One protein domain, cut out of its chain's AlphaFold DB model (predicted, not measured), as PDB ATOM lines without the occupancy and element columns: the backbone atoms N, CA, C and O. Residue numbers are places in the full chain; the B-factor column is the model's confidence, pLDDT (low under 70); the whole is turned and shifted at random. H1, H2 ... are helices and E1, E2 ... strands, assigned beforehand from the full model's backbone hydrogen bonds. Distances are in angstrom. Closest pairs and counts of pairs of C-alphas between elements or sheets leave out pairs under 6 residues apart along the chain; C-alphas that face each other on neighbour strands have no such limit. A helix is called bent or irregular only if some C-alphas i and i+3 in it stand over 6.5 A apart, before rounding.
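What this domain is: This is residues 251 to 430 of the 434 residues of an uncharacterized protein of Prevotella sp. P5-64 (UniProt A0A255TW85). What shape does the backbone make? A long, bent hairpin of strands, E1 and E2, forms one side of a body gathered round helix H1 in the middle, with H5, H3 and the short hairpin E3 E4 on H1's other sides. H8 packs on H3, while the tip of the long hairpin and the loop after H2 make the two far ends. What are its parts and size? The printed part has 180 residues, with eight named helices and four named strands in the order E1 E2 H1 H2 H3 H4 H5 H6 E3 E4 H7 H8; the class is mixed, and each sheet is one antiparallel pair. The whole is compact, with a radius of gyration of the C-alphas of 16.2 A and spans of 54 by 39 by 31 A.

Where its parts are: Where are the strands? E1, residues 251 to 261, begins at C-alpha 251 (281.845, 336.839, 307.805), spans 27.4 A and bends by 60 degrees at residue 254. E2, residues 267 to 277, spans 26.7 A and bends by 74 degrees at residue 270. E3 is residues 391 to 395 and E4 residues 401 to 405. Where are the helices? H5, residues 363 to 379, spans 24.1 A, H1, residues 294 to 304, 15.3 A, and H3, residues 333 to 343, 15.5 A. H4 is residues 351 to 359, H2 318 to 321, H6 386 to 389, H7 420 to 423 and H8 425 to 429, with C-alpha 429 at (259.401, 332.623, 293.773).

How they stand to each other: How do the strands pair? The antiparallel hairpin E1 and E2 has N 257 and O 270 within hydrogen-bond range at 2.8 A; the antiparallel hairpin E3 and E4 has N 392 and O 404 at 2.7 A. What is near H1? H1 is near E2, with 8 pairs of C-alphas within 10 A, and its closest C-alphas to E4 are Thr 299 and Tyr 403, 6.4 A. Residues 364 to 371 of H5 alone touch H1, about perpendicular at 79 degrees, closest at the C-alphas of Leu 295 and Gly 367, 6.2 A. H1 and H3 are close but not clearly touching, with the C-alphas of Cys 298 and Val 339 7.6 A apart. How do the other helices meet? H3 touches H8, closest at the C-alphas of Trp 335 and Leu 428, 4.8 A, and only just touches H4 and H7, with 3 pairs of C-alphas within 8 A each. H4 and H5 only just touch, with 3 such pairs, and only at the corner; H6 touches H5, with the C-alphas of Ala 376 and Leu 386 6.6 A apart, and H2 touches no helix. Are the helix backbones complete? Every O i to N i+4 pair is within hydrogen-bond range in H1, H3, H4, H5 and H8; H2, H6 and H7 are too short for such a pair.

The domain as a whole: How far does it reach? The two C-alphas farthest apart, those of Asn 264 and His 323, are 56.5 A apart, and the printed part has no cut. Which links are long? Those from E2 to H1, H1 to H2, H2 to H3 and E4 to H7 are long. Where is confidence low? Residues 290 to 291, 315 to 325, 347 to 350, 357 to 366 and 398 to 399 are under 70; the mean pLDDT of the printed part is 81.9.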
ATOM      1  N   SER A 251     282.355 337.403 309.054       94.56
ATOM      2  CA  SER A 251     281.845 336.839 307.805       94.56
ATOM      3  C   SER A 251     281.357 335.409 307.996       94.56
ATOM      4  O   SER A 251     281.664 334.741 308.990       94.56
ATOM      5  N   VAL A 252     280.535 334.953 307.057       95.94
ATOM      6  CA  VAL A 252     279.969 333.606 307.060       95.94
ATOM      7  C   VAL A 252     280.095 332.987 305.680       95.94
ATOM      8  O   VAL A 252     279.739 333.600 304.675       95.94
ATOM      9  N   GLU A 253     280.593 331.760 305.641       95.12
ATOM     10  CA  GLU A 253     280.777 330.980 304.424       95.12
ATOM     11  C   GLU A 253     279.877 329.748 304.462       95.12
ATOM     12  O   GLU A 253     279.922 328.963 305.413       95.12
ATOM     13  N   VAL A 254     279.068 329.563 303.422       94.06
ATOM     14  CA  VAL A 254     278.336 328.314 303.197       94.06
ATOM     15  C   VAL A 254     279.263 327.349 302.464       94.06
ATOM     16  O   VAL A 254     279.736 327.654 301.376       94.06
ATOM     17  N   LYS A 255     279.524 326.169 303.031       92.19
ATOM     18  CA  LYS A 255     280.358 325.152 302.369       92.19
ATOM     19  C   LYS A 255     280.022 323.735 302.809       92.19
ATOM     20  O   LYS A 255     279.316 323.510 303.794       92.19
ATOM     21  N   GLN A 256     280.551 322.762 302.075       90.12
ATOM     22  CA  GLN A 256     280.514 321.362 302.479       90.12
ATOM     23  C   GLN A 256     281.517 321.100 303.607       90.12
ATOM     24  O   GLN A 256     282.711 321.352 303.474       90.12
ATOM     25  N   ILE A 257     281.029 320.543 304.711       88.88
ATOM     26  CA  ILE A 257     281.803 320.239 305.914       88.88
ATOM     27  C   ILE A 257     281.876 318.727 306.105       88.88
ATOM     28  O   ILE A 257     280.869 318.016 306.017       88.88
ATOM     29  N   VAL A 258     283.067 318.223 306.436       86.12
ATOM     30  CA  VAL A 258     283.274 316.806 306.753       86.12
ATOM     31  C   VAL A 258     282.493 316.443 308.017       86.12
ATOM     32  O   VAL A 258     282.768 316.910 309.120       86.12
ATOM     33  N   LYS A 259     281.483 315.585 307.860       81.56
ATOM     34  CA  LYS A 259     280.648 315.090 308.958       81.56
ATOM     35  C   LYS A 259     281.356 313.988 309.734       81.56
ATOM     36  O   LYS A 259     281.274 313.959 310.961       81.56
ATOM     37  N   ARG A 260     281.924 313.031 308.997       82.44
ATOM     38  CA  ARG A 260     282.678 311.879 309.504       82.44
ATOM     39  C   ARG A 260     283.462 311.227 308.372       82.44
ATOM     40  O   ARG A 260     283.007 311.228 307.228       82.44
ATOM     41  N   VAL A 261     284.555 310.572 308.733       86.12
ATOM     42  CA  VAL A 261     285.290 309.668 307.846       86.12
ATOM     43  C   VAL A 261     284.714 308.261 308.017       86.12
ATOM     44  O   VAL A 261     284.504 307.792 309.137       86.12
ATOM     45  N   LEU A 262     284.350 307.613 306.914       85.56
ATOM     46  CA  LEU A 262     283.871 306.232 306.909       85.56
ATOM     47  C   LEU A 262     285.049 305.261 307.086       85.56
ATOM     48  O   LEU A 262     286.196 305.609 306.826       85.56
ATOM     49  N   LYS A 263     284.766 304.007 307.464       85.06
ATOM     50  CA  LYS A 263     285.800 302.965 307.639       85.06
ATOM     51  C   LYS A 263     286.667 302.739 306.390       85.06
ATOM     52  O   LYS A 263     287.791 302.283 306.511       85.06
ATOM     53  N   ASN A 264     286.146 303.061 305.206       87.06
ATOM     54  CA  ASN A 264     286.845 302.958 303.923       87.06
ATOM     55  C   ASN A 264     287.615 304.239 303.535       87.06
ATOM     56  O   ASN A 264     287.932 304.419 302.364       87.06
ATOM     57  N   GLY A 265     287.831 305.166 304.473       83.56
ATOM     58  CA  GLY A 265     288.529 306.432 304.233       83.56
ATOM     59  C   GLY A 265     287.716 307.489 303.480       83.56
ATOM     60  O   GLY A 265     288.146 308.635 303.403       83.56
ATOM     61  N   ARG A 266     286.522 307.164 302.957       85.38
ATOM     62  CA  ARG A 266     285.672 308.159 302.287       85.38
ATOM     63  C   ARG A 266     285.080 309.130 303.300       85.38
ATOM     64  O   ARG A 266     284.477 308.725 304.297       85.38
ATOM     65  N   GLU A 267     285.180 310.415 303.005       86.94
ATOM     66  CA  GLU A 267     284.538 311.460 303.790       86.94
ATOM     67  C   GLU A 267     283.054 311.548 303.449       86.94
ATOM     68  O   GLU A 267     282.664 311.665 302.287       86.94
ATOM     69  N   LYS A 268     282.206 311.538 304.475       84.44
ATOM     70  CA  LYS A 268     280.817 311.959 304.323       84.44
ATOM     71  C   LYS A 268     280.743 313.449 304.622       84.44
ATOM     72  O   LYS A 268     281.022 313.840 305.756       84.44
ATOM     73  N   LYS A 269     280.361 314.253 303.632       85.88
ATOM     74  CA  LYS A 269     280.204 315.706 303.756       85.88
ATOM     75  C   LYS A 269     278.723 316.080 303.830       85.88
ATOM     76  O   LYS A 269     277.911 315.462 303.150       85.88
ATOM     77  N   ASP A 270     278.405 317.063 304.663       86.38
ATOM     78  CA  ASP A 270     277.096 317.721 304.728       86.38
ATOM     79  C   ASP A 270     277.331 319.230 304.543       86.38
ATOM     80  O   ASP A 270     278.365 319.742 304.978       86.38
ATOM     81  N   TYR A 271     276.393 319.965 303.947       89.56
ATOM     82  CA  TYR A 271     276.483 321.426 303.945       89.56
ATOM     83  C   TYR A 271     276.316 322.007 305.353       89.56
ATOM     84  O   TYR A 271     275.645 321.455 306.235       89.56
ATOM     85  N   GLY A 272     276.913 323.170 305.548       91.62
ATOM     86  CA  GLY A 272     276.784 323.968 306.752       91.62
ATOM     87  C   GLY A 272     277.338 325.365 306.538       91.62
ATOM     88  O   GLY A 272     277.623 325.768 305.410       91.62
ATOM     89  N   VAL A 273     277.501 326.083 307.641       93.38
ATOM     90  CA  VAL A 273     278.134 327.398 307.675       93.38
ATOM     91  C   VAL A 273     279.373 327.385 308.549       93.38
ATOM     92  O   VAL A 273     279.414 326.715 309.585       93.38
ATOM     93  N   VAL A 274     280.364 328.157 308.131       93.75
ATOM     94  CA  VAL A 274     281.569 328.466 308.893       93.75
ATOM     95  C   VAL A 274     281.611 329.965 309.131       93.75
ATOM     96  O   VAL A 274     281.395 330.749 308.210       93.75
ATOM     97  N   PHE A 275     281.852 330.355 310.379       93.62
ATOM     98  CA  PHE A 275     281.958 331.756 310.766       93.62
ATOM     99  C   PHE A 275     283.422 332.145 310.869       93.62
ATOM    100  O   PHE A 275     284.201 331.425 311.488       93.62
ATOM    101  N   MET A 276     283.766 333.307 310.332       93.00
ATOM    102  CA  MET A 276     285.042 333.958 310.588       93.00
ATOM    103  C   MET A 276     284.781 335.150 311.498       93.00
ATOM    104  O   MET A 276     284.047 336.059 311.116       93.00
ATOM    105  N   VAL A 277     285.367 335.155 312.694       90.31
ATOM    106  CA  VAL A 277     285.306 336.292 313.625       90.31
ATOM    107  C   VAL A 277     286.727 336.786 313.846       90.31
ATOM    108  O   VAL A 277     287.573 336.030 314.311       90.31
ATOM    109  N   ASN A 278     287.014 338.034 313.474       89.31
ATOM    110  CA  ASN A 278     288.363 338.614 313.475       89.31
ATOM    111  C   ASN A 278     289.395 337.712 312.776       89.31
ATOM    112  O   ASN A 278     290.484 337.475 313.292       89.31
ATOM    113  N   HIS A 279     289.024 337.181 311.608       85.19
ATOM    114  CA  HIS A 279     289.840 336.255 310.809       85.19
ATOM    115  C   HIS A 279     290.149 334.903 311.477       85.19
ATOM    116  O   HIS A 279     290.953 334.138 310.952       85.19
ATOM    117  N   GLN A 280     289.483 334.569 312.584       86.50
ATOM    118  CA  GLN A 280     289.559 333.249 313.204       86.50
ATOM    119  C   GLN A 280     288.360 332.400 312.790       86.50
ATOM    120  O   GLN A 280     287.211 332.830 312.915       86.50
ATOM    121  N   GLU A 281     288.644 331.191 312.308       85.19
ATOM    122  CA  GLU A 281     287.622 330.222 311.929       85.19
ATOM    123  C   GLU A 281     286.958 329.630 313.177       85.19
ATOM    124  O   GLU A 281     287.615 329.063 314.052       85.19
ATOM    125  N   ALA A 282     285.636 329.749 313.250       82.62
ATOM    126  CA  ALA A 282     284.822 329.076 314.246       82.62
ATOM    127  C   ALA A 282     284.406 327.685 313.766       82.62
ATOM    128  O   ALA A 282     284.359 327.396 312.569       82.62
ATOM    129  N   HIS A 283     284.014 326.825 314.708       78.62
ATOM    130  CA  HIS A 283     283.577 325.482 314.356       78.62
ATOM    131  C   HIS A 283     282.369 325.493 313.399       78.62
ATOM    132  O   HIS A 283     281.448 326.299 313.548       78.62
ATOM    133  N   PRO A 284     282.312 324.558 312.441       82.81
ATOM    134  CA  PRO A 284     281.236 324.521 311.466       82.81
ATOM    135  C   PRO A 284     279.876 324.156 312.081       82.81
ATOM    136  O   PRO A 284     279.739 323.155 312.798       82.81
ATOM    137  N   VAL A 285     278.832 324.895 311.701       87.56
ATOM    138  CA  VAL A 285     277.431 324.575 312.009       87.56
ATOM    139  C   VAL A 285     276.806 323.860 310.814       87.56
ATOM    140  O   VAL A 285     276.572 324.451 309.768       87.56
ATOM    141  N   ARG A 286     276.525 322.563 310.968       87.06
ATOM    142  CA  ARG A 286     275.973 321.704 309.905       87.06
ATOM    143  C   ARG A 286     274.449 321.769 309.834       87.06
ATOM    144  O   ARG A 286     273.792 321.781 310.878       87.06
ATOM    145  N   PHE A 287     273.910 321.678 308.621       81.12
ATOM    146  CA  PHE A 287     272.478 321.527 308.364       81.12
ATOM    147  C   PHE A 287     272.149 320.056 308.104       81.12
ATOM    148  O   PHE A 287     272.758 319.395 307.269       81.12
ATOM    149  N   GLY A 288     271.200 319.513 308.852       74.44
ATOM    150  CA  GLY A 288     270.674 318.172 308.652       74.44
ATOM    151  C   GLY A 288     269.325 318.226 307.950       74.44
ATOM    152  O   GLY A 288     268.489 319.065 308.264       74.44
ATOM    153  N   SER A 289     269.055 317.254 307.086       70.06
ATOM    154  CA  SER A 289     267.809 317.166 306.309       70.06
ATOM    155  C   SER A 289     266.520 317.037 307.129       70.06
ATOM    156  O   SER A 289     265.424 317.210 306.600       70.06
ATOM    157  N   LYS A 290     266.637 316.731 308.428       69.56
ATOM    158  CA  LYS A 290     265.521 316.642 309.385       69.56
ATOM    159  C   LYS A 290     265.395 317.850 310.308       69.56
ATOM    160  O   LYS A 290     264.421 317.914 311.058       69.56
ATOM    161  N   ASP A 291     266.390 318.732 310.338       69.44
ATOM    162  CA  ASP A 291     266.420 319.833 311.289       69.44
ATOM    163  C   ASP A 291     265.924 321.142 310.675       69.44
ATOM    164  O   ASP A 291     265.825 321.322 309.463       69.44
ATOM    165  N   GLN A 292     265.566 322.069 311.552       74.38
ATOM    166  CA  GLN A 292     265.050 323.376 311.155       74.38
ATOM    167  C   GLN A 292     266.146 324.432 311.100       74.38
ATOM    168  O   GLN A 292     265.849 325.612 310.921       74.38
ATOM    169  N   ARG A 293     267.416 324.019 311.205       79.31
ATOM    170  CA  ARG A 293     268.560 324.928 311.106       79.31
ATOM    171  C   ARG A 293     268.748 325.437 309.683       79.31
ATOM    172  O   ARG A 293     269.335 326.496 309.503       79.31
ATOM    173  N   MET A 294     268.133 324.771 308.701       83.62
ATOM    174  CA  MET A 294     267.923 325.297 307.346       83.62
ATOM    175  C   MET A 294     267.288 326.694 307.321       83.62
ATOM    176  O   MET A 294     267.536 327.444 306.379       83.62
ATOM    177  N   LEU A 295     266.536 327.090 308.360       84.81
ATOM    178  CA  LEU A 295     266.052 328.466 308.502       84.81
ATOM    179  C   LEU A 295     267.202 329.484 308.440       84.81
ATOM    180  O   LEU A 295     267.055 330.536 307.822       84.81
ATOM    181  N   TYR A 296     268.344 329.163 309.056       90.50
ATOM    182  CA  TYR A 296     269.526 330.019 309.051       90.50
ATOM    183  C   TYR A 296     270.030 330.258 307.630       90.50
ATOM    184  O   TYR A 296     270.187 331.401 307.212       90.50
ATOM    185  N   LEU A 297     270.209 329.174 306.869       91.25
ATOM    186  CA  LEU A 297     270.652 329.235 305.480       91.25
ATOM    187  C   LEU A 297     269.672 330.028 304.613       91.25
ATOM    188  O   LEU A 297     270.091 330.904 303.869       91.25
ATOM    189  N   CYS A 298     268.369 329.771 304.743       90.62
ATOM    190  CA  CYS A 298     267.358 330.512 303.988       90.62
ATOM    191  C   CYS A 298     267.412 332.015 304.302       90.62
ATOM    192  O   CYS A 298     267.323 332.839 303.396       90.62
ATOM    193  N   THR A 299     267.603 332.368 305.576       92.00
ATOM    194  CA  THR A 299     267.740 333.764 306.017       92.00
ATOM    195  C   THR A 299     269.011 334.401 305.447       92.00
ATOM    196  O   THR A 299     268.951 335.527 304.963       92.00
ATOM    197  N   LEU A 300     270.139 333.678 305.422       94.69
ATOM    198  CA  LEU A 300     271.380 334.146 304.794       94.69
ATOM    199  C   LEU A 300     271.225 334.382 303.291       94.69
ATOM    200  O   LEU A 300     271.641 335.427 302.800       94.69
ATOM    201  N   LEU A 301     270.629 333.428 302.567       94.62
ATOM    202  CA  LEU A 301     270.431 333.532 301.121       94.62
ATOM    203  C   LEU A 301     269.546 334.733 300.772       94.62
ATOM    204  O   LEU A 301     269.908 335.514 299.899       94.62
ATOM    205  N   ARG A 302     268.436 334.929 301.500       92.75
ATOM    206  CA  ARG A 302     267.573 336.113 301.354       92.75
ATOM    207  C   ARG A 302     268.333 337.402 301.649       92.75
ATOM    208  O   ARG A 302     268.311 338.322 300.839       92.75
ATOM    209  N   LYS A 303     269.082 337.440 302.752       94.56
ATOM    210  CA  LYS A 303     269.865 338.620 303.118       94.56
ATOM    211  C   LYS A 303     270.931 338.960 302.074       94.56
ATOM    212  O   LYS A 303     271.131 340.136 301.790       94.56
ATOM    213  N   LYS A 304     271.581 337.954 301.473       96.00
ATOM    214  CA  LYS A 304     272.601 338.147 300.429       96.00
ATOM    215  C   LYS A 304     272.069 338.929 299.225       96.00
ATOM    216  O   LYS A 304     272.815 339.722 298.663       96.00
ATOM    217  N   ILE A 305     270.799 338.733 298.870       93.44
ATOM    218  CA  ILE A 305     270.123 339.429 297.763       93.44
ATOM    219  C   ILE A 305     269.328 340.667 298.213       93.44
ATOM    220  O   ILE A 305     268.588 341.238 297.421       93.44
ATOM    221  N   GLY A 306     269.453 341.089 299.476       91.00
ATOM    222  CA  GLY A 306     268.723 342.244 300.016       91.00
ATOM    223  C   GLY A 306     267.250 341.977 300.341       91.00
ATOM    224  O   GLY A 306     266.509 342.913 300.635       91.00
ATOM    225  N   GLU A 307     266.823 340.715 300.337       91.38
ATOM    226  CA  GLU A 307     265.449 340.317 300.628       91.38
ATOM    227  C   GLU A 307     265.253 339.894 302.084       91.38
ATOM    228  O   GLU A 307     266.176 339.473 302.789       91.38
ATOM    229  N   LYS A 308     263.998 339.957 302.530       88.81
ATOM    230  CA  LYS A 308     263.580 339.531 303.871       88.81
ATOM    231  C   LYS A 308     262.902 338.170 303.820       88.81
ATOM    232  O   LYS A 308     262.217 337.844 302.853       88.81
ATOM    233  N   MET A 309     263.088 337.397 304.886       86.62
ATOM    234  CA  MET A 309     262.431 336.108 305.077       86.62
ATOM    235  C   MET A 309     261.298 336.255 306.090       86.62
ATOM    236  O   MET A 309     261.539 336.268 307.300       86.62
ATOM    237  N   TYR A 310     260.068 336.407 305.616       84.94
ATOM    238  CA  TYR A 310     258.944 336.743 306.477       84.94
ATOM    239  C   TYR A 310     258.366 335.526 307.196       84.94
ATOM    240  O   TYR A 310     258.280 334.415 306.669       84.94
ATOM    241  N   LEU A 311     257.892 335.744 308.422       80.06
ATOM    242  CA  LEU A 311     257.281 334.691 309.229       80.06
ATOM    243  C   LEU A 311     255.981 334.187 308.580       80.06
ATOM    244  O   LEU A 311     255.728 332.981 308.551       80.06
ATOM    245  N   HIS A 312     255.158 335.077 308.021       78.19
ATOM    246  CA  HIS A 312     253.884 334.695 307.399       78.19
ATOM    247  C   HIS A 312     254.047 333.769 306.177       78.19
ATOM    248  O   HIS A 312     253.085 333.114 305.775       78.19
ATOM    249  N   GLU A 313     255.243 333.686 305.582       80.00
ATOM    250  CA  GLU A 313     255.523 332.757 304.480       80.00
ATOM    251  C   GLU A 313     255.430 331.296 304.951       80.00
ATOM    252  O   GLU A 313     255.089 330.405 304.170       80.00
ATOM    253  N   PHE A 314     255.634 331.067 306.253       72.44
ATOM    254  CA  PHE A 314     255.558 329.764 306.905       72.44
ATOM    255  C   PHE A 314     254.325 329.580 307.789       72.44
ATOM    256  O   PHE A 314     253.780 328.477 307.874       72.44
ATOM    257  N   TYR A 315     253.880 330.643 308.463       65.62
ATOM    258  CA  TYR A 315     252.801 330.575 309.444       65.62
ATOM    259  C   TYR A 315     251.451 330.996 308.870       65.62
ATOM    260  O   TYR A 315     251.334 331.898 308.045       65.62
ATOM    261  N   HIS A 316     250.388 330.382 309.390       57.66
ATOM    262  CA  HIS A 316     249.044 330.924 309.252       57.66
ATOM    263  C   HIS A 316     248.919 332.204 310.087       57.66
ATOM    264  O   HIS A 316     248.669 332.150 311.288       57.66
ATOM    265  N   ASN A 317     249.111 333.353 309.445       57.84
ATOM    266  CA  ASN A 317     248.922 334.667 310.048       57.84
ATOM    267  C   ASN A 317     248.190 335.588 309.060       57.84
ATOM    268  O   ASN A 317     248.446 335.536 307.857       57.84
ATOM    269  N   SER A 318     247.292 336.436 309.564       54.75
ATOM    270  CA  SER A 318     246.564 337.435 308.774       54.75
ATOM    271  C   SER A 318     247.471 338.545 308.225       54.75
ATOM    272  O   SER A 318     247.092 339.208 307.265       54.75
ATOM    273  N   LYS A 319     248.680 338.730 308.778       63.62
ATOM    274  CA  LYS A 319     249.618 339.792 308.362       63.62
ATOM    275  C   LYS A 319     250.137 339.643 306.916       63.62
ATOM    276  O   LYS A 319     250.232 340.639 306.211       63.62
ATOM    277  N   GLY A 320     250.316 338.414 306.421       56.97
ATOM    278  CA  GLY A 320     250.724 338.121 305.032       56.97
ATOM    279  C   GLY A 320     249.595 338.154 303.990       56.97
ATOM    280  O   GLY A 320     249.767 337.654 302.879       56.97
ATOM    281  N   GLN A 321     248.412 338.655 304.365       60.22
ATOM    282  CA  GLN A 321     247.261 338.834 303.467       60.22
ATOM    283  C   GLN A 321     247.118 340.280 302.977       60.22
ATOM    284  O   GLN A 321     246.240 340.564 302.161       60.22
ATOM    285  N   SER A 322     247.960 341.197 303.465       65.50
ATOM    286  CA  SER A 322     247.970 342.578 302.993       65.50
ATOM    287  C   SER A 322     248.328 342.630 301.508       65.50
ATOM    288  O   SER A 322     249.256 341.964 301.053       65.50
ATOM    289  N   HIS A 323     247.632 343.478 300.751       64.94
ATOM    290  CA  HIS A 323     247.976 343.759 299.354       64.94
ATOM    291  C   HIS A 323     249.360 344.415 299.210       64.94
ATOM    292  O   HIS A 323     249.920 344.403 298.121       64.94
ATOM    293  N   LYS A 324     249.909 344.970 300.301       66.81
ATOM    294  CA  LYS A 324     251.242 345.587 300.345       66.81
ATOM    295  C   LYS A 324     252.370 344.586 300.611       66.81
ATOM    296  O   LYS A 324     253.535 344.947 300.477       66.81
ATOM    297  N   SER A 325     252.052 343.354 301.012       69.81
ATOM    298  CA  SER A 325     253.065 342.329 301.263       69.81
ATOM    299  C   SER A 325     253.587 341.793 299.931       69.81
ATOM    300  O   SER A 325     252.837 341.179 299.171       69.81
ATOM    301  N   ARG A 326     254.880 342.017 299.655       75.31
ATOM    302  CA  ARG A 326     255.549 341.502 298.447       75.31
ATOM    303  C   ARG A 326     255.520 339.977 298.392       75.31
ATOM    304  O   ARG A 326     255.239 339.396 297.349       75.31
ATOM    305  N   PHE A 327     255.790 339.332 299.523       81.69
ATOM    306  CA  PHE A 327     255.699 337.885 299.657       81.69
ATOM    307  C   PHE A 327     254.350 337.525 300.264       81.69
ATOM    308  O   PHE A 327     253.866 338.201 301.168       81.69
ATOM    309  N   LYS A 328     253.714 336.483 299.729       76.25
ATOM    310  CA  LYS A 328     252.452 335.966 300.253       76.25
ATOM    311  C   LYS A 328     252.683 334.574 300.806       76.25
ATOM    312  O   LYS A 328     253.671 333.895 300.525       76.25
ATOM    313  N   ARG A 329     251.727 334.090 301.584       73.56
ATOM    314  CA  ARG A 329     251.787 332.718 302.078       73.56
ATOM    315  C   ARG A 329     251.933 331.723 300.921       73.56
ATOM    316  O   ARG A 329     251.124 331.716 299.998       73.56
ATOM    317  N   GLY A 330     252.932 330.848 301.019       71.31
ATOM    318  CA  GLY A 330     253.177 329.791 300.040       71.31
ATOM    319  C   GLY A 330     253.948 330.218 298.788       71.31
ATOM    320  O   GLY A 330     254.395 329.322 298.075       71.31
ATOM    321  N   THR A 331     254.196 331.513 298.547       77.38
ATOM    322  CA  THR A 331     254.996 331.961 297.384       77.38
ATOM    323  C   THR A 331     256.442 331.484 297.477       77.38
ATOM    324  O   THR A 331     257.052 331.138 296.475       77.38
ATOM    325  N   SER A 332     256.959 331.335 298.697       83.94
ATOM    326  CA  SER A 332     258.285 330.767 298.957       83.94
ATOM    327  C   SER A 332     258.422 329.266 298.690       83.94
ATOM    328  O   SER A 332     259.531 328.747 298.769       83.94
ATOM    329  N   THR A 333     257.340 328.529 298.411       83.31
ATOM    330  CA  THR A 333     257.376 327.053 298.428       83.31
ATOM    331  C   THR A 333     258.351 326.474 297.404       83.31
ATOM    332  O   THR A 333     259.103 325.564 297.745       83.31
ATOM    333  N   ASN A 334     258.352 326.994 296.177       87.25
ATOM    334  CA  ASN A 334     259.200 326.492 295.096       87.25
ATOM    335  C   ASN A 334     260.671 326.850 295.324       87.25
ATOM    336  O   ASN A 334     261.541 325.992 295.183       87.25
ATOM    337  N   TRP A 335     260.947 328.080 295.758       90.88
ATOM    338  CA  TRP A 335     262.296 328.500 296.121       90.88
ATOM    339  C   TRP A 335     262.855 327.703 297.307       90.88
ATOM    340  O   TRP A 335     263.955 327.169 297.224       90.88
ATOM    341  N   LEU A 336     262.077 327.522 298.378       88.62
ATOM    342  CA  LEU A 336     262.471 326.700 299.526       88.62
ATOM    343  C   LEU A 336     262.739 325.241 299.142       88.62
ATOM    344  O   LEU A 336     263.663 324.632 299.678       88.62
ATOM    345  N   LYS A 337     261.958 324.692 298.204       88.19
ATOM    346  CA  LYS A 337     262.205 323.361 297.647       88.19
ATOM    347  C   LYS A 337     263.534 323.317 296.895       88.19
ATOM    348  O   LYS A 337     264.340 322.437 297.161       88.19
ATOM    349  N   ALA A 338     263.805 324.301 296.036       90.75
ATOM    350  CA  ALA A 338     265.075 324.389 295.319       90.75
ATOM    351  C   ALA A 338     266.277 324.499 296.275       90.75
ATOM    352  O   ALA A 338     267.284 323.824 296.072       90.75
ATOM    353  N   VAL A 339     266.156 325.288 297.351       90.88
ATOM    354  CA  VAL A 339     267.177 325.366 298.411       90.88
ATOM    355  C   VAL A 339     267.369 323.999 299.078       90.88
ATOM    356  O   VAL A 339     268.504 323.582 299.299       90.88
ATOM    357  N   TYR A 340     266.285 323.283 299.394       88.31
ATOM    358  CA  TYR A 340     266.358 321.951 299.999       88.31
ATOM    359  C   TYR A 340     267.062 320.944 299.080       88.31
ATOM    360  O   TYR A 340     268.012 320.289 299.507       88.31
ATOM    361  N   ASP A 341     266.642 320.872 297.818       87.75
ATOM    362  CA  ASP A 341     267.159 319.926 296.826       87.75
ATOM    363  C   ASP A 341     268.644 320.189 296.511       87.75
ATOM    364  O   ASP A 341     269.426 319.250 296.365       87.75
ATOM    365  N   ALA A 342     269.071 321.457 296.489       89.44
ATOM    366  CA  ALA A 342     270.473 321.831 296.282       89.44
ATOM    367  C   ALA A 342     271.389 321.372 297.430       89.44
ATOM    368  O   ALA A 342     272.544 320.995 297.221       89.44
ATOM    369  N   ILE A 343     270.871 321.408 298.656       87.56
ATOM    370  CA  ILE A 343     271.621 321.094 299.873       87.56
ATOM    371  C   ILE A 343     271.578 319.595 300.195       87.56
ATOM    372  O   ILE A 343     272.525 319.049 300.771       87.56
ATOM    373  N   PHE A 344     270.514 318.905 299.786       85.19
ATOM    374  CA  PHE A 344     270.299 317.482 300.044       85.19
ATOM    375  C   PHE A 344     269.995 316.686 298.759       85.19
ATOM    376  O   PHE A 344     269.019 315.937 298.732       85.19
ATOM    377  N   PRO A 345     270.856 316.739 297.722       74.50
ATOM    378  CA  PRO A 345     270.548 316.202 296.388       74.50
ATOM    379  C   PRO A 345     270.337 314.680 296.344       74.50
ATOM    380  O   PRO A 345     269.798 314.154 295.378       74.50
ATOM    381  N   ASN A 346     270.777 313.962 297.383       70.50
ATOM    382  CA  ASN A 346     270.703 312.502 297.485       70.50
ATOM    383  C   ASN A 346     269.904 312.025 298.711       70.50
ATOM    384  O   ASN A 346     270.023 310.860 299.099       70.50
ATOM    385  N   ASP A 347     269.160 312.904 299.394       65.81
ATOM    386  CA  ASP A 347     268.301 312.460 300.496       65.81
ATOM    387  C   ASP A 347     266.972 311.960 299.918       65.81
ATOM    388  O   ASP A 347     266.220 312.717 299.318       65.81
ATOM    389  N   GLY A 348     266.673 310.670 300.083       56.25
ATOM    390  CA  GLY A 348     265.424 310.052 299.615       56.25
ATOM    391  C   GLY A 348     264.188 310.459 300.428       56.25
ATOM    392  O   GLY A 348     263.255 309.672 300.552       56.25
ATOM    393  N   ARG A 349     264.214 311.631 301.064       63.66
ATOM    394  CA  ARG A 349     263.147 312.167 301.911       63.66
ATOM    395  C   ARG A 349     262.659 313.478 301.324       63.66
ATOM    396  O   ARG A 349     263.458 314.311 300.913       63.66
ATOM    397  N   ASP A 350     261.342 313.625 301.290       68.56
ATOM    398  CA  ASP A 350     260.668 314.699 300.577       68.56
ATOM    399  C   ASP A 350     260.736 316.012 301.374       68.56
ATOM    400  O   ASP A 350     260.444 316.053 302.573       68.56
ATOM    401  N   TYR A 351     261.078 317.100 300.685       78.94
ATOM    402  CA  TYR A 351     260.882 318.485 301.116       78.94
ATOM    403  C   TYR A 351     259.525 318.707 301.819       78.94
ATOM    404  O   TYR A 351     259.442 319.500 302.765       78.94
ATOM    405  N   ALA A 352     258.484 317.972 301.404       77.81
ATOM    406  CA  ALA A 352     257.170 317.929 302.045       77.81
ATOM    407  C   ALA A 352     257.236 317.737 303.578       77.81
ATOM    408  O   ALA A 352     256.615 318.507 304.315       77.81
ATOM    409  N   ASP A 353     258.058 316.806 304.073       74.06
ATOM    410  CA  ASP A 353     258.200 316.526 305.510       74.06
ATOM    411  C   ASP A 353     258.802 317.715 306.271       74.06
ATOM    412  O   ASP A 353     258.460 317.995 307.427       74.06
ATOM    413  N   TRP A 354     259.757 318.406 305.646       76.06
ATOM    414  CA  TRP A 354     260.416 319.561 306.246       76.06
ATOM    415  C   TRP A 354     259.463 320.757 306.315       76.06
ATOM    416  O   TRP A 354     259.310 321.369 307.381       76.06
ATOM    417  N   ILE A 355     258.776 321.061 305.209       76.00
ATOM    418  CA  ILE A 355     257.864 322.204 305.136       76.00
ATOM    419  C   ILE A 355     256.599 321.986 305.979       76.00
ATOM    420  O   ILE A 355     256.074 322.942 306.551       76.00
ATOM    421  N   GLU A 356     256.118 320.750 306.130       74.06
ATOM    422  CA  GLU A 356     255.000 320.430 307.027       74.06
ATOM    423  C   GLU A 356     255.368 320.697 308.491       74.06
ATOM    424  O   GLU A 356     254.642 321.388 309.218       74.06
ATOM    425  N   LYS A 357     256.557 320.248 308.916       69.12
ATOM    426  CA  LYS A 357     257.079 320.557 310.253       69.12
ATOM    427  C   LYS A 357     257.197 322.060 310.462       69.12
ATOM    428  O   LYS A 357     256.783 322.547 311.510       69.12
ATOM    429  N   ALA A 358     257.695 322.800 309.474       65.50
ATOM    430  CA  ALA A 358     257.748 324.258 309.519       65.50
ATOM    431  C   ALA A 358     256.346 324.897 309.690       65.50
ATOM    432  O   ALA A 358     256.174 325.776 310.536       65.50
ATOM    433  N   LYS A 359     255.326 324.411 308.969       65.38
ATOM    434  CA  LYS A 359     253.952 324.959 308.958       65.38
ATOM    435  C   LYS A 359     253.136 324.713 310.235       65.38
ATOM    436  O   LYS A 359     252.232 325.493 310.528       65.38
ATOM    437  N   SER A 360     253.439 323.679 311.024       60.56
ATOM    438  CA  SER A 360     252.645 323.267 312.208       60.56
ATOM    439  C   SER A 360     252.696 324.213 313.438       60.56
ATOM    440  O   SER A 360     252.280 323.858 314.542       60.56
ATOM    441  N   GLY A 361     253.186 325.450 313.285       49.34
ATOM    442  CA  GLY A 361     252.986 326.567 314.227       49.34
ATOM    443  C   GLY A 361     253.844 326.579 315.501       49.34
ATOM    444  O   GLY A 361     254.083 327.638 316.073       49.34
ATOM    445  N   ARG A 362     254.358 325.432 315.950       48.53
ATOM    446  CA  ARG A 362     255.330 325.313 317.062       48.53
ATOM    447  C   ARG A 362     256.787 325.074 316.637       48.53
ATOM    448  O   ARG A 362     257.667 325.505 317.386       48.53
ATOM    449  N   PRO A 363     257.086 324.421 315.499       53.50
ATOM    450  CA  PRO A 363     258.463 324.005 315.245       53.50
ATOM    451  C   PRO A 363     259.415 325.086 314.699       53.50
ATOM    452  O   PRO A 363     260.564 325.101 315.097       53.50
ATOM    453  N   LEU A 364     259.009 326.077 313.901       50.78
ATOM    454  CA  LEU A 364     259.981 327.068 313.377       50.78
ATOM    455  C   LEU A 364     260.617 327.992 314.446       50.78
ATOM    456  O   LEU A 364     261.780 328.372 314.304       50.78
ATOM    457  N   HIS A 365     259.940 328.266 315.572       52.38
ATOM    458  CA  HIS A 365     260.589 328.843 316.767       52.38
ATOM    459  C   HIS A 365     261.704 327.937 317.315       52.38
ATOM    460  O   HIS A 365     262.721 328.423 317.816       52.38
ATOM    461  N   GLN A 366     261.536 326.616 317.203       61.97
ATOM    462  CA  GLN A 366     262.608 325.664 317.477       61.97
ATOM    463  C   GLN A 366     263.701 325.762 316.419       61.97
ATOM    464  O   GLN A 366     264.852 325.674 316.800       61.97
ATOM    465  N   GLY A 367     263.394 326.019 315.144       71.56
ATOM    466  CA  GLY A 367     264.399 326.293 314.108       71.56
ATOM    467  C   GLY A 367     265.336 327.439 314.466       71.56
ATOM    468  O   GLY A 367     266.549 327.253 314.512       71.56
ATOM    469  N   LYS A 368     264.773 328.591 314.841       79.62
ATOM    470  CA  LYS A 368     265.542 329.728 315.361       79.62
ATOM    471  C   LYS A 368     266.375 329.355 316.592       79.62
ATOM    472  O   LYS A 368     267.586 329.566 316.615       79.62
ATOM    473  N   THR A 369     265.739 328.735 317.585       74.62
ATOM    474  CA  THR A 369     266.399 328.325 318.836       74.62
ATOM    475  C   THR A 369     267.523 327.309 318.587       74.62
ATOM    476  O   THR A 369     268.596 327.412 319.175       74.62
ATOM    477  N   GLN A 370     267.307 326.333 317.702       78.25
ATOM    478  CA  GLN A 370     268.267 325.291 317.327       78.25
ATOM    479  C   GLN A 370     269.452 325.877 316.561       78.25
ATOM    480  O   GLN A 370     270.591 325.493 316.840       78.25
ATOM    481  N   SER A 371     269.198 326.801 315.627       85.19
ATOM    482  CA  SER A 371     270.244 327.545 314.922       85.19
ATOM    483  C   SER A 371     271.086 328.331 315.914       85.19
ATOM    484  O   SER A 371     272.282 328.081 316.021       85.19
ATOM    485  N   ASN A 372     270.460 329.191 316.724       85.31
ATOM    486  CA  ASN A 372     271.163 330.050 317.677       85.31
ATOM    487  C   ASN A 372     271.936 329.239 318.727       85.31
ATOM    488  O   ASN A 372     273.060 329.593 319.066       85.31
ATOM    489  N   SER A 373     271.384 328.116 319.196       82.56
ATOM    490  CA  SER A 373     272.077 327.191 320.103       82.56
ATOM    491  C   SER A 373     273.290 326.526 319.441       82.56
ATOM    492  O   SER A 373     274.366 326.461 320.034       82.56
ATOM    493  N   SER A 374     273.157 326.081 318.187       86.50
ATOM    494  CA  SER A 374     274.274 325.478 317.443       86.50
ATOM    495  C   SER A 374     275.383 326.494 317.159       86.50
ATOM    496  O   SER A 374     276.556 326.156 317.273       86.50
ATOM    497  N   ILE A 375     275.012 327.735 316.834       90.38
ATOM    498  CA  ILE A 375     275.931 328.855 316.597       90.38
ATOM    499  C   ILE A 375     276.653 329.243 317.891       90.38
ATOM    500  O   ILE A 375     277.874 329.360 317.893       90.38
ATOM    501  N   ALA A 376     275.928 329.354 319.009       86.12
ATOM    502  CA  ALA A 376     276.516 329.596 320.328       86.12
ATOM    503  C   ALA A 376     277.531 328.522 320.713       86.12
ATOM    504  O   ALA A 376     278.632 328.836 321.158       86.12
ATOM    505  N   LYS A 377     277.202 327.252 320.467       87.88
ATOM    506  CA  LYS A 377     278.127 326.144 320.705       87.88
ATOM    507  C   LYS A 377     279.360 326.195 319.795       87.88
ATOM    508  O   LYS A 377     280.439 325.815 320.230       87.88
ATOM    509  N   ALA A 378     279.196 326.626 318.547       88.50
ATOM    510  CA  ALA A 378     280.276 326.704 317.567       88.50
ATOM    511  C   ALA A 378     281.260 327.855 317.826       88.50
ATOM    512  O   ALA A 378     282.463 327.671 317.666       88.50
ATOM    513  N   LEU A 379     280.750 329.025 318.220       87.50
ATOM    514  CA  LEU A 379     281.549 330.227 318.492       87.50
ATOM    515  C   LEU A 379     282.110 330.272 319.920       87.50
ATOM    516  O   LEU A 379     283.099 330.963 320.161       87.50
ATOM    517  N   GLY A 380     281.473 329.563 320.853       84.62
ATOM    518  CA  GLY A 380     281.644 329.739 322.292       84.62
ATOM    519  C   GLY A 380     280.598 330.708 322.850       84.62
ATOM    520  O   GLY A 380     280.339 331.761 322.272       84.62
ATOM    521  N   GLU A 381     279.985 330.361 323.984       74.06
ATOM    522  CA  GLU A 381     278.840 331.106 324.538       74.06
ATOM    523  C   GLU A 381     279.189 332.531 325.005       74.06
ATOM    524  O   GLU A 381     278.309 333.386 325.082       74.06
ATOM    525  N   GLU A 382     280.473 332.792 325.256       74.56
ATOM    526  CA  GLU A 382     281.007 334.101 325.652       74.56
ATOM    527  C   GLU A 382     281.540 334.920 324.461       74.56
ATOM    528  O   GLU A 382     282.005 336.046 324.638       74.56
ATOM    529  N   ASN A 383     281.486 334.382 323.236       83.19
ATOM    530  CA  ASN A 383     282.064 335.037 322.068       83.19
ATOM    531  C   ASN A 383     281.227 336.266 321.655       83.19
ATOM    532  O   ASN A 383     280.035 336.128 321.353       83.19
ATOM    533  N   PRO A 384     281.823 337.470 321.576       79.75
ATOM    534  CA  PRO A 384     281.098 338.689 321.220       79.75
ATOM    535  C   PRO A 384     280.566 338.683 319.773       79.75
ATOM    536  O   PRO A 384     279.626 339.412 319.462       79.75
ATOM    537  N   GLY A 385     281.091 337.811 318.903       85.25
ATOM    538  CA  GLY A 385     280.579 337.578 317.551       85.25
ATOM    539  C   GLY A 385     279.147 337.033 317.516       85.25
ATOM    540  O   GLY A 385     278.469 337.167 316.497       85.25
ATOM    541  N   LEU A 386     278.637 336.488 318.630       84.75
ATOM    542  CA  LEU A 386     277.259 335.996 318.718       84.75
ATOM    543  C   LEU A 386     276.217 337.057 318.382       84.75
ATOM    544  O   LEU A 386     275.206 336.718 317.776       84.75
ATOM    545  N   TYR A 387     276.479 338.320 318.717       83.12
ATOM    546  CA  TYR A 387     275.614 339.442 318.362       83.12
ATOM    547  C   TYR A 387     275.308 339.500 316.856       83.12
ATOM    548  O   TYR A 387     274.181 339.802 316.457       83.12
ATOM    549  N   TYR A 388     276.306 339.195 316.021       88.50
ATOM    550  CA  TYR A 388     276.197 339.263 314.567       88.50
ATOM    551  C   TYR A 388     275.620 337.985 313.966       88.50
ATOM    552  O   TYR A 388     274.788 338.042 313.060       88.50
ATOM    553  N   CYS A 389     276.061 336.835 314.476       91.31
ATOM    554  CA  CYS A 389     275.841 335.550 313.825       91.31
ATOM    555  C   CYS A 389     274.463 334.941 314.080       91.31
ATOM    556  O   CYS A 389     274.067 334.064 313.320       91.31
ATOM    557  N   VAL A 390     273.732 335.327 315.126       88.19
ATOM    558  CA  VAL A 390     272.438 334.699 315.446       88.19
ATOM    559  C   VAL A 390     271.292 335.191 314.565       88.19
ATOM    560  O   VAL A 390     271.297 336.315 314.067       88.19
ATOM    561  N   VAL A 391     270.270 334.345 314.414       87.62
ATOM    562  CA  VAL A 391     268.989 334.759 313.837       87.62
ATOM    563  C   VAL A 391     268.261 335.618 314.855       87.62
ATOM    564  O   VAL A 391     268.167 335.240 316.027       87.62
ATOM    565  N   ASN A 392     267.693 336.714 314.378       81.12
ATOM    566  CA  ASN A 392     266.754 337.569 315.076       81.12
ATOM    567  C   ASN A 392     265.408 337.588 314.333       81.12
ATOM    568  O   ASN A 392     265.342 337.247 313.156       81.12
ATOM    569  N   THR A 393     264.344 337.997 315.005       81.69
ATOM    570  CA  THR A 393     263.045 338.351 314.429       81.69
ATOM    571  C   THR A 393     262.883 339.855 314.588       81.69
ATOM    572  O   THR A 393     263.068 340.413 315.666       81.69
ATOM    573  N   ILE A 394     262.566 340.527 313.498       75.56
ATOM    574  CA  ILE A 394     262.387 341.973 313.450       75.56
ATOM    575  C   ILE A 394     260.977 342.240 312.944       75.56
ATOM    576  O   ILE A 394     260.447 341.469 312.146       75.56
ATOM    577  N   GLU A 395     260.353 343.302 313.440       76.06
ATOM    578  CA  GLU A 395     259.091 343.803 312.904       76.06
ATOM    579  C   GLU A 395     259.389 344.944 311.926       76.06
ATOM    580  O   GLU A 395     260.208 345.813 312.223       76.06
ATOM    581  N   ASP A 396     258.789 344.903 310.739       74.00
ATOM    582  CA  ASP A 396     258.899 345.964 309.747       74.00
ATOM    583  C   ASP A 396     257.897 347.104 310.001       74.00
ATOM    584  O   ASP A 396     257.103 347.084 310.941       74.00
ATOM    585  N   GLU A 397     257.937 348.124 309.146       70.62
ATOM    586  CA  GLU A 397     257.131 349.344 309.281       70.62
ATOM    587  C   GLU A 397     255.617 349.099 309.219       70.62
ATOM    588  O   GLU A 397     254.840 349.886 309.761       70.62
ATOM    589  N   ILE A 398     255.179 348.012 308.572       67.31
ATOM    590  CA  ILE A 398     253.761 347.639 308.479       67.31
ATOM    591  C   ILE A 398     253.341 346.681 309.601       67.31
ATOM    592  O   ILE A 398     252.204 346.199 309.619       67.31
ATOM    593  N   GLY A 399     254.239 346.424 310.552       68.31
ATOM    594  CA  GLY A 399     254.002 345.547 311.682       68.31
ATOM    595  C   GLY A 399     254.163 344.066 311.344       68.31
ATOM    596  O   GLY A 399     253.675 343.234 312.109       68.31
ATOM    597  N   ASP A 400     254.761 343.690 310.212       74.00
ATOM    598  CA  ASP A 400     254.992 342.292 309.845       74.00
ATOM    599  C   ASP A 400     256.371 341.812 310.299       74.00
ATOM    600  O   ASP A 400     257.352 342.551 310.309       74.00
ATOM    601  N   SER A 401     256.453 340.553 310.713       79.62
ATOM    602  CA  SER A 401     257.660 340.003 311.318       79.62
ATOM    603  C   SER A 401     258.482 339.219 310.299       79.62
ATOM    604  O   SER A 401     257.947 338.373 309.580       79.62
ATOM    605  N   TYR A 402     259.796 339.425 310.291       82.00
ATOM    606  CA  TYR A 402     260.744 338.711 309.437       82.00
ATOM    607  C   TYR A 402     261.998 338.288 310.203       82.00
ATOM    608  O   TYR A 402     262.324 338.854 311.244       82.00
ATOM    609  N   TYR A 403     262.696 337.277 309.691       86.94
ATOM    610  CA  TYR A 403     263.976 336.837 310.231       86.94
ATOM    611  C   TYR A 403     265.129 337.671 309.673       86.94
ATOM    612  O   TYR A 403     265.173 337.945 308.474       86.94
ATOM    613  N   ASP A 404     266.082 338.024 310.533       88.38
ATOM    614  CA  ASP A 404     267.278 338.775 310.164       88.38
ATOM    615  C   ASP A 404     268.539 338.239 310.853       88.38
ATOM    616  O   ASP A 404     268.490 337.663 311.937       88.38
ATOM    617  N   ILE A 405     269.687 338.456 310.224       92.25
ATOM    618  CA  ILE A 405     271.024 338.165 310.752       92.25
ATOM    619  C   ILE A 405     271.830 339.451 310.594       92.25
ATOM    620  O   ILE A 405     271.749 340.088 309.552       92.25
ATOM    621  N   LYS A 406     272.626 339.863 311.582       90.00
ATOM    622  CA  LYS A 406     273.305 341.176 311.549       90.00
ATOM    623  C   LYS A 406     274.639 341.165 310.782       90.00
ATOM    624  O   LYS A 406     275.471 342.040 310.989       90.00
ATOM    625  N   ILE A 407     274.846 340.184 309.904       92.12
ATOM    626  CA  ILE A 407     276.008 340.096 309.009       92.12
ATOM    627  C   ILE A 407     275.661 340.787 307.693       92.12
ATOM    628  O   ILE A 407     274.678 340.416 307.053       92.12
ATOM    629  N   SER A 408     276.452 341.769 307.272       91.62
ATOM    630  CA  SER A 408     276.208 342.486 306.017       91.62
ATOM    631  C   SER A 408     276.267 341.564 304.781       91.62
ATOM    632  O   SER A 408     277.052 340.611 304.784       91.62
ATOM    633  N   PRO A 409     275.481 341.822 303.715       95.00
ATOM    634  CA  PRO A 409     275.416 340.964 302.523       95.00
ATOM    635  C   PRO A 409     276.769 340.682 301.847       95.00
ATOM    636  O   PRO A 409     277.010 339.577 301.356       95.00
ATOM    637  N   GLU A 410     277.679 341.649 301.833       94.81
ATOM    638  CA  GLU A 410     279.039 341.525 301.301       94.81
ATOM    639  C   GLU A 410     279.887 340.493 302.061       94.81
ATOM    640  O   GLU A 410     280.737 339.840 301.465       94.81
ATOM    641  N   ASN A 411     279.579 340.262 303.341       95.62
ATOM    642  CA  ASN A 411     280.276 339.323 304.221       95.62
ATOM    643  C   ASN A 411     279.639 337.922 304.243       95.62
ATOM    644  O   ASN A 411     280.037 337.065 305.035       95.62
ATOM    645  N   ILE A 412     278.641 337.681 303.389       96.69
ATOM    646  CA  ILE A 412     278.023 336.368 303.190       96.69
ATOM    647  C   ILE A 412     278.622 335.751 301.923       96.69
ATOM    648  O   ILE A 412     278.421 336.258 300.816       96.69
ATOM    649  N   ILE A 413     279.348 334.648 302.082       95.69
ATOM    650  CA  ILE A 413     280.020 333.929 300.998       95.69
ATOM    651  C   ILE A 413     279.182 332.697 300.652       95.69
ATOM    652  O   ILE A 413     279.018 331.786 301.468       95.69
ATOM    653  N   ILE A 414     278.630 332.697 299.439       94.94
ATOM    654  CA  ILE A 414     277.850 331.591 298.878       94.94
ATOM    655  C   ILE A 414     278.718 330.899 297.819       94.94
ATOM    656  O   ILE A 414     279.315 331.592 296.993       94.94
ATOM    657  N   PRO A 415     278.825 329.563 297.836       93.19
ATOM    658  CA  PRO A 415     279.646 328.840 296.884       93.19
ATOM    659  C   PRO A 415     278.968 328.835 295.508       93.19
ATOM    660  O   PRO A 415     277.740 328.895 295.403       93.19
ATOM    661  N   HIS A 416     279.776 328.768 294.449       91.94
ATOM    662  CA  HIS A 416     279.324 328.939 293.065       91.94
ATOM    663  C   HIS A 416     278.171 327.990 292.691       91.94
ATOM    664  O   HIS A 416     277.216 328.390 292.031       91.94
ATOM    665  N   GLU A 417     278.206 326.742 293.156       90.88
ATOM    666  CA  GLU A 417     277.168 325.740 292.900       90.88
ATOM    667  C   GLU A 417     275.793 326.076 293.501       90.88
ATOM    668  O   GLU A 417     274.791 325.511 293.070       90.88
ATOM    669  N   LEU A 418     275.721 326.998 294.465       93.19
ATOM    670  CA  LEU A 418     274.468 327.476 295.057       93.19
ATOM    671  C   LEU A 418     274.029 328.836 294.500       93.19
ATOM    672  O   LEU A 418     272.931 329.290 294.817       93.19
ATOM    673  N   GLN A 419     274.844 329.475 293.656       93.56
ATOM    674  CA  GLN A 419     274.595 330.831 293.161       93.56
ATOM    675  C   GLN A 419     273.279 330.938 292.372       93.56
ATOM    676  O   GLN A 419     272.553 331.923 292.495       93.56
ATOM    677  N   PHE A 420     272.877 329.865 291.681       94.50
ATOM    678  CA  PHE A 420     271.607 329.810 290.953       94.50
ATOM    679  C   PHE A 420     270.366 330.039 291.840       94.50
ATOM    680  O   PHE A 420     269.329 330.462 291.330       94.50
ATOM    681  N   LEU A 421     270.447 329.758 293.150       94.19
ATOM    682  CA  LEU A 421     269.357 330.002 294.107       94.19
ATOM    683  C   LEU A 421     269.099 331.499 294.323       94.19
ATOM    684  O   LEU A 421     268.004 331.869 294.752       94.19
ATOM    685  N   LEU A 422     270.111 332.329 294.055       93.94
ATOM    686  CA  LEU A 422     270.060 333.783 294.113       93.94
ATOM    687  C   LEU A 422     269.685 334.335 292.736       93.94
ATOM    688  O   LEU A 422     268.729 335.092 292.622       93.94
ATOM    689  N   ASP A 423     270.377 333.891 291.686       92.62
ATOM    690  CA  ASP A 423     270.201 334.425 290.328       92.62
ATOM    691  C   ASP A 423     268.800 334.149 289.763       92.62
ATOM    692  O   ASP A 423     268.252 334.938 288.999       92.62
ATOM    693  N   ARG A 424     268.196 333.018 290.149       92.19
ATOM    694  CA  ARG A 424     266.845 332.617 289.723       92.19
ATOM    695  C   ARG A 424     265.801 332.867 290.804       92.19
ATOM    696  O   ARG A 424     264.735 332.257 290.755       92.19
ATOM    697  N   PHE A 425     266.101 333.717 291.787       91.50
ATOM    698  CA  PHE A 425     265.238 333.951 292.940       91.50
ATOM    699  C   PHE A 425     263.801 334.303 292.529       91.50
ATOM    700  O   PHE A 425     262.884 333.562 292.878       91.50
ATOM    701  N   ASP A 426     263.598 335.348 291.722       88.50
ATOM    702  CA  ASP A 426     262.252 335.786 291.321       88.50
ATOM    703  C   ASP A 426     261.500 334.707 290.527       88.50
ATOM    704  O   ASP A 426     260.333 334.422 290.811       88.50
ATOM    705  N   GLN A 427     262.192 334.005 289.620       88.69
ATOM    706  CA  GLN A 427     261.625 332.875 288.874       88.69
ATOM    707  C   GLN A 427     261.171 331.748 289.812       88.69
ATOM    708  O   GLN A 427     260.066 331.221 289.671       88.69
ATOM    709  N   LEU A 428     262.018 331.363 290.769       89.00
ATOM    710  CA  LEU A 428     261.721 330.321 291.751       89.00
ATOM    711  C   LEU A 428     260.618 330.746 292.724       89.00
ATOM    712  O   LEU A 428     259.902 329.895 293.245       89.00
ATOM    713  N   MET A 429     260.466 332.045 292.959       85.75
ATOM    714  CA  MET A 429     259.401 332.623 293.773       85.75
ATOM    715  C   MET A 429     258.084 332.806 293.004       85.75
ATOM    716  O   MET A 429     257.061 333.109 293.622       85.75
ATOM    717  N   GLY A 430     258.087 332.617 291.678       81.69
ATOM    718  CA  GLY A 430     256.929 332.880 290.820       81.69
ATOM    719  C   GLY A 430     256.537 334.359 290.789       81.69
ATOM    720  O   GLY A 430     255.367 334.677 290.578       81.69
TER     721      GLY A 430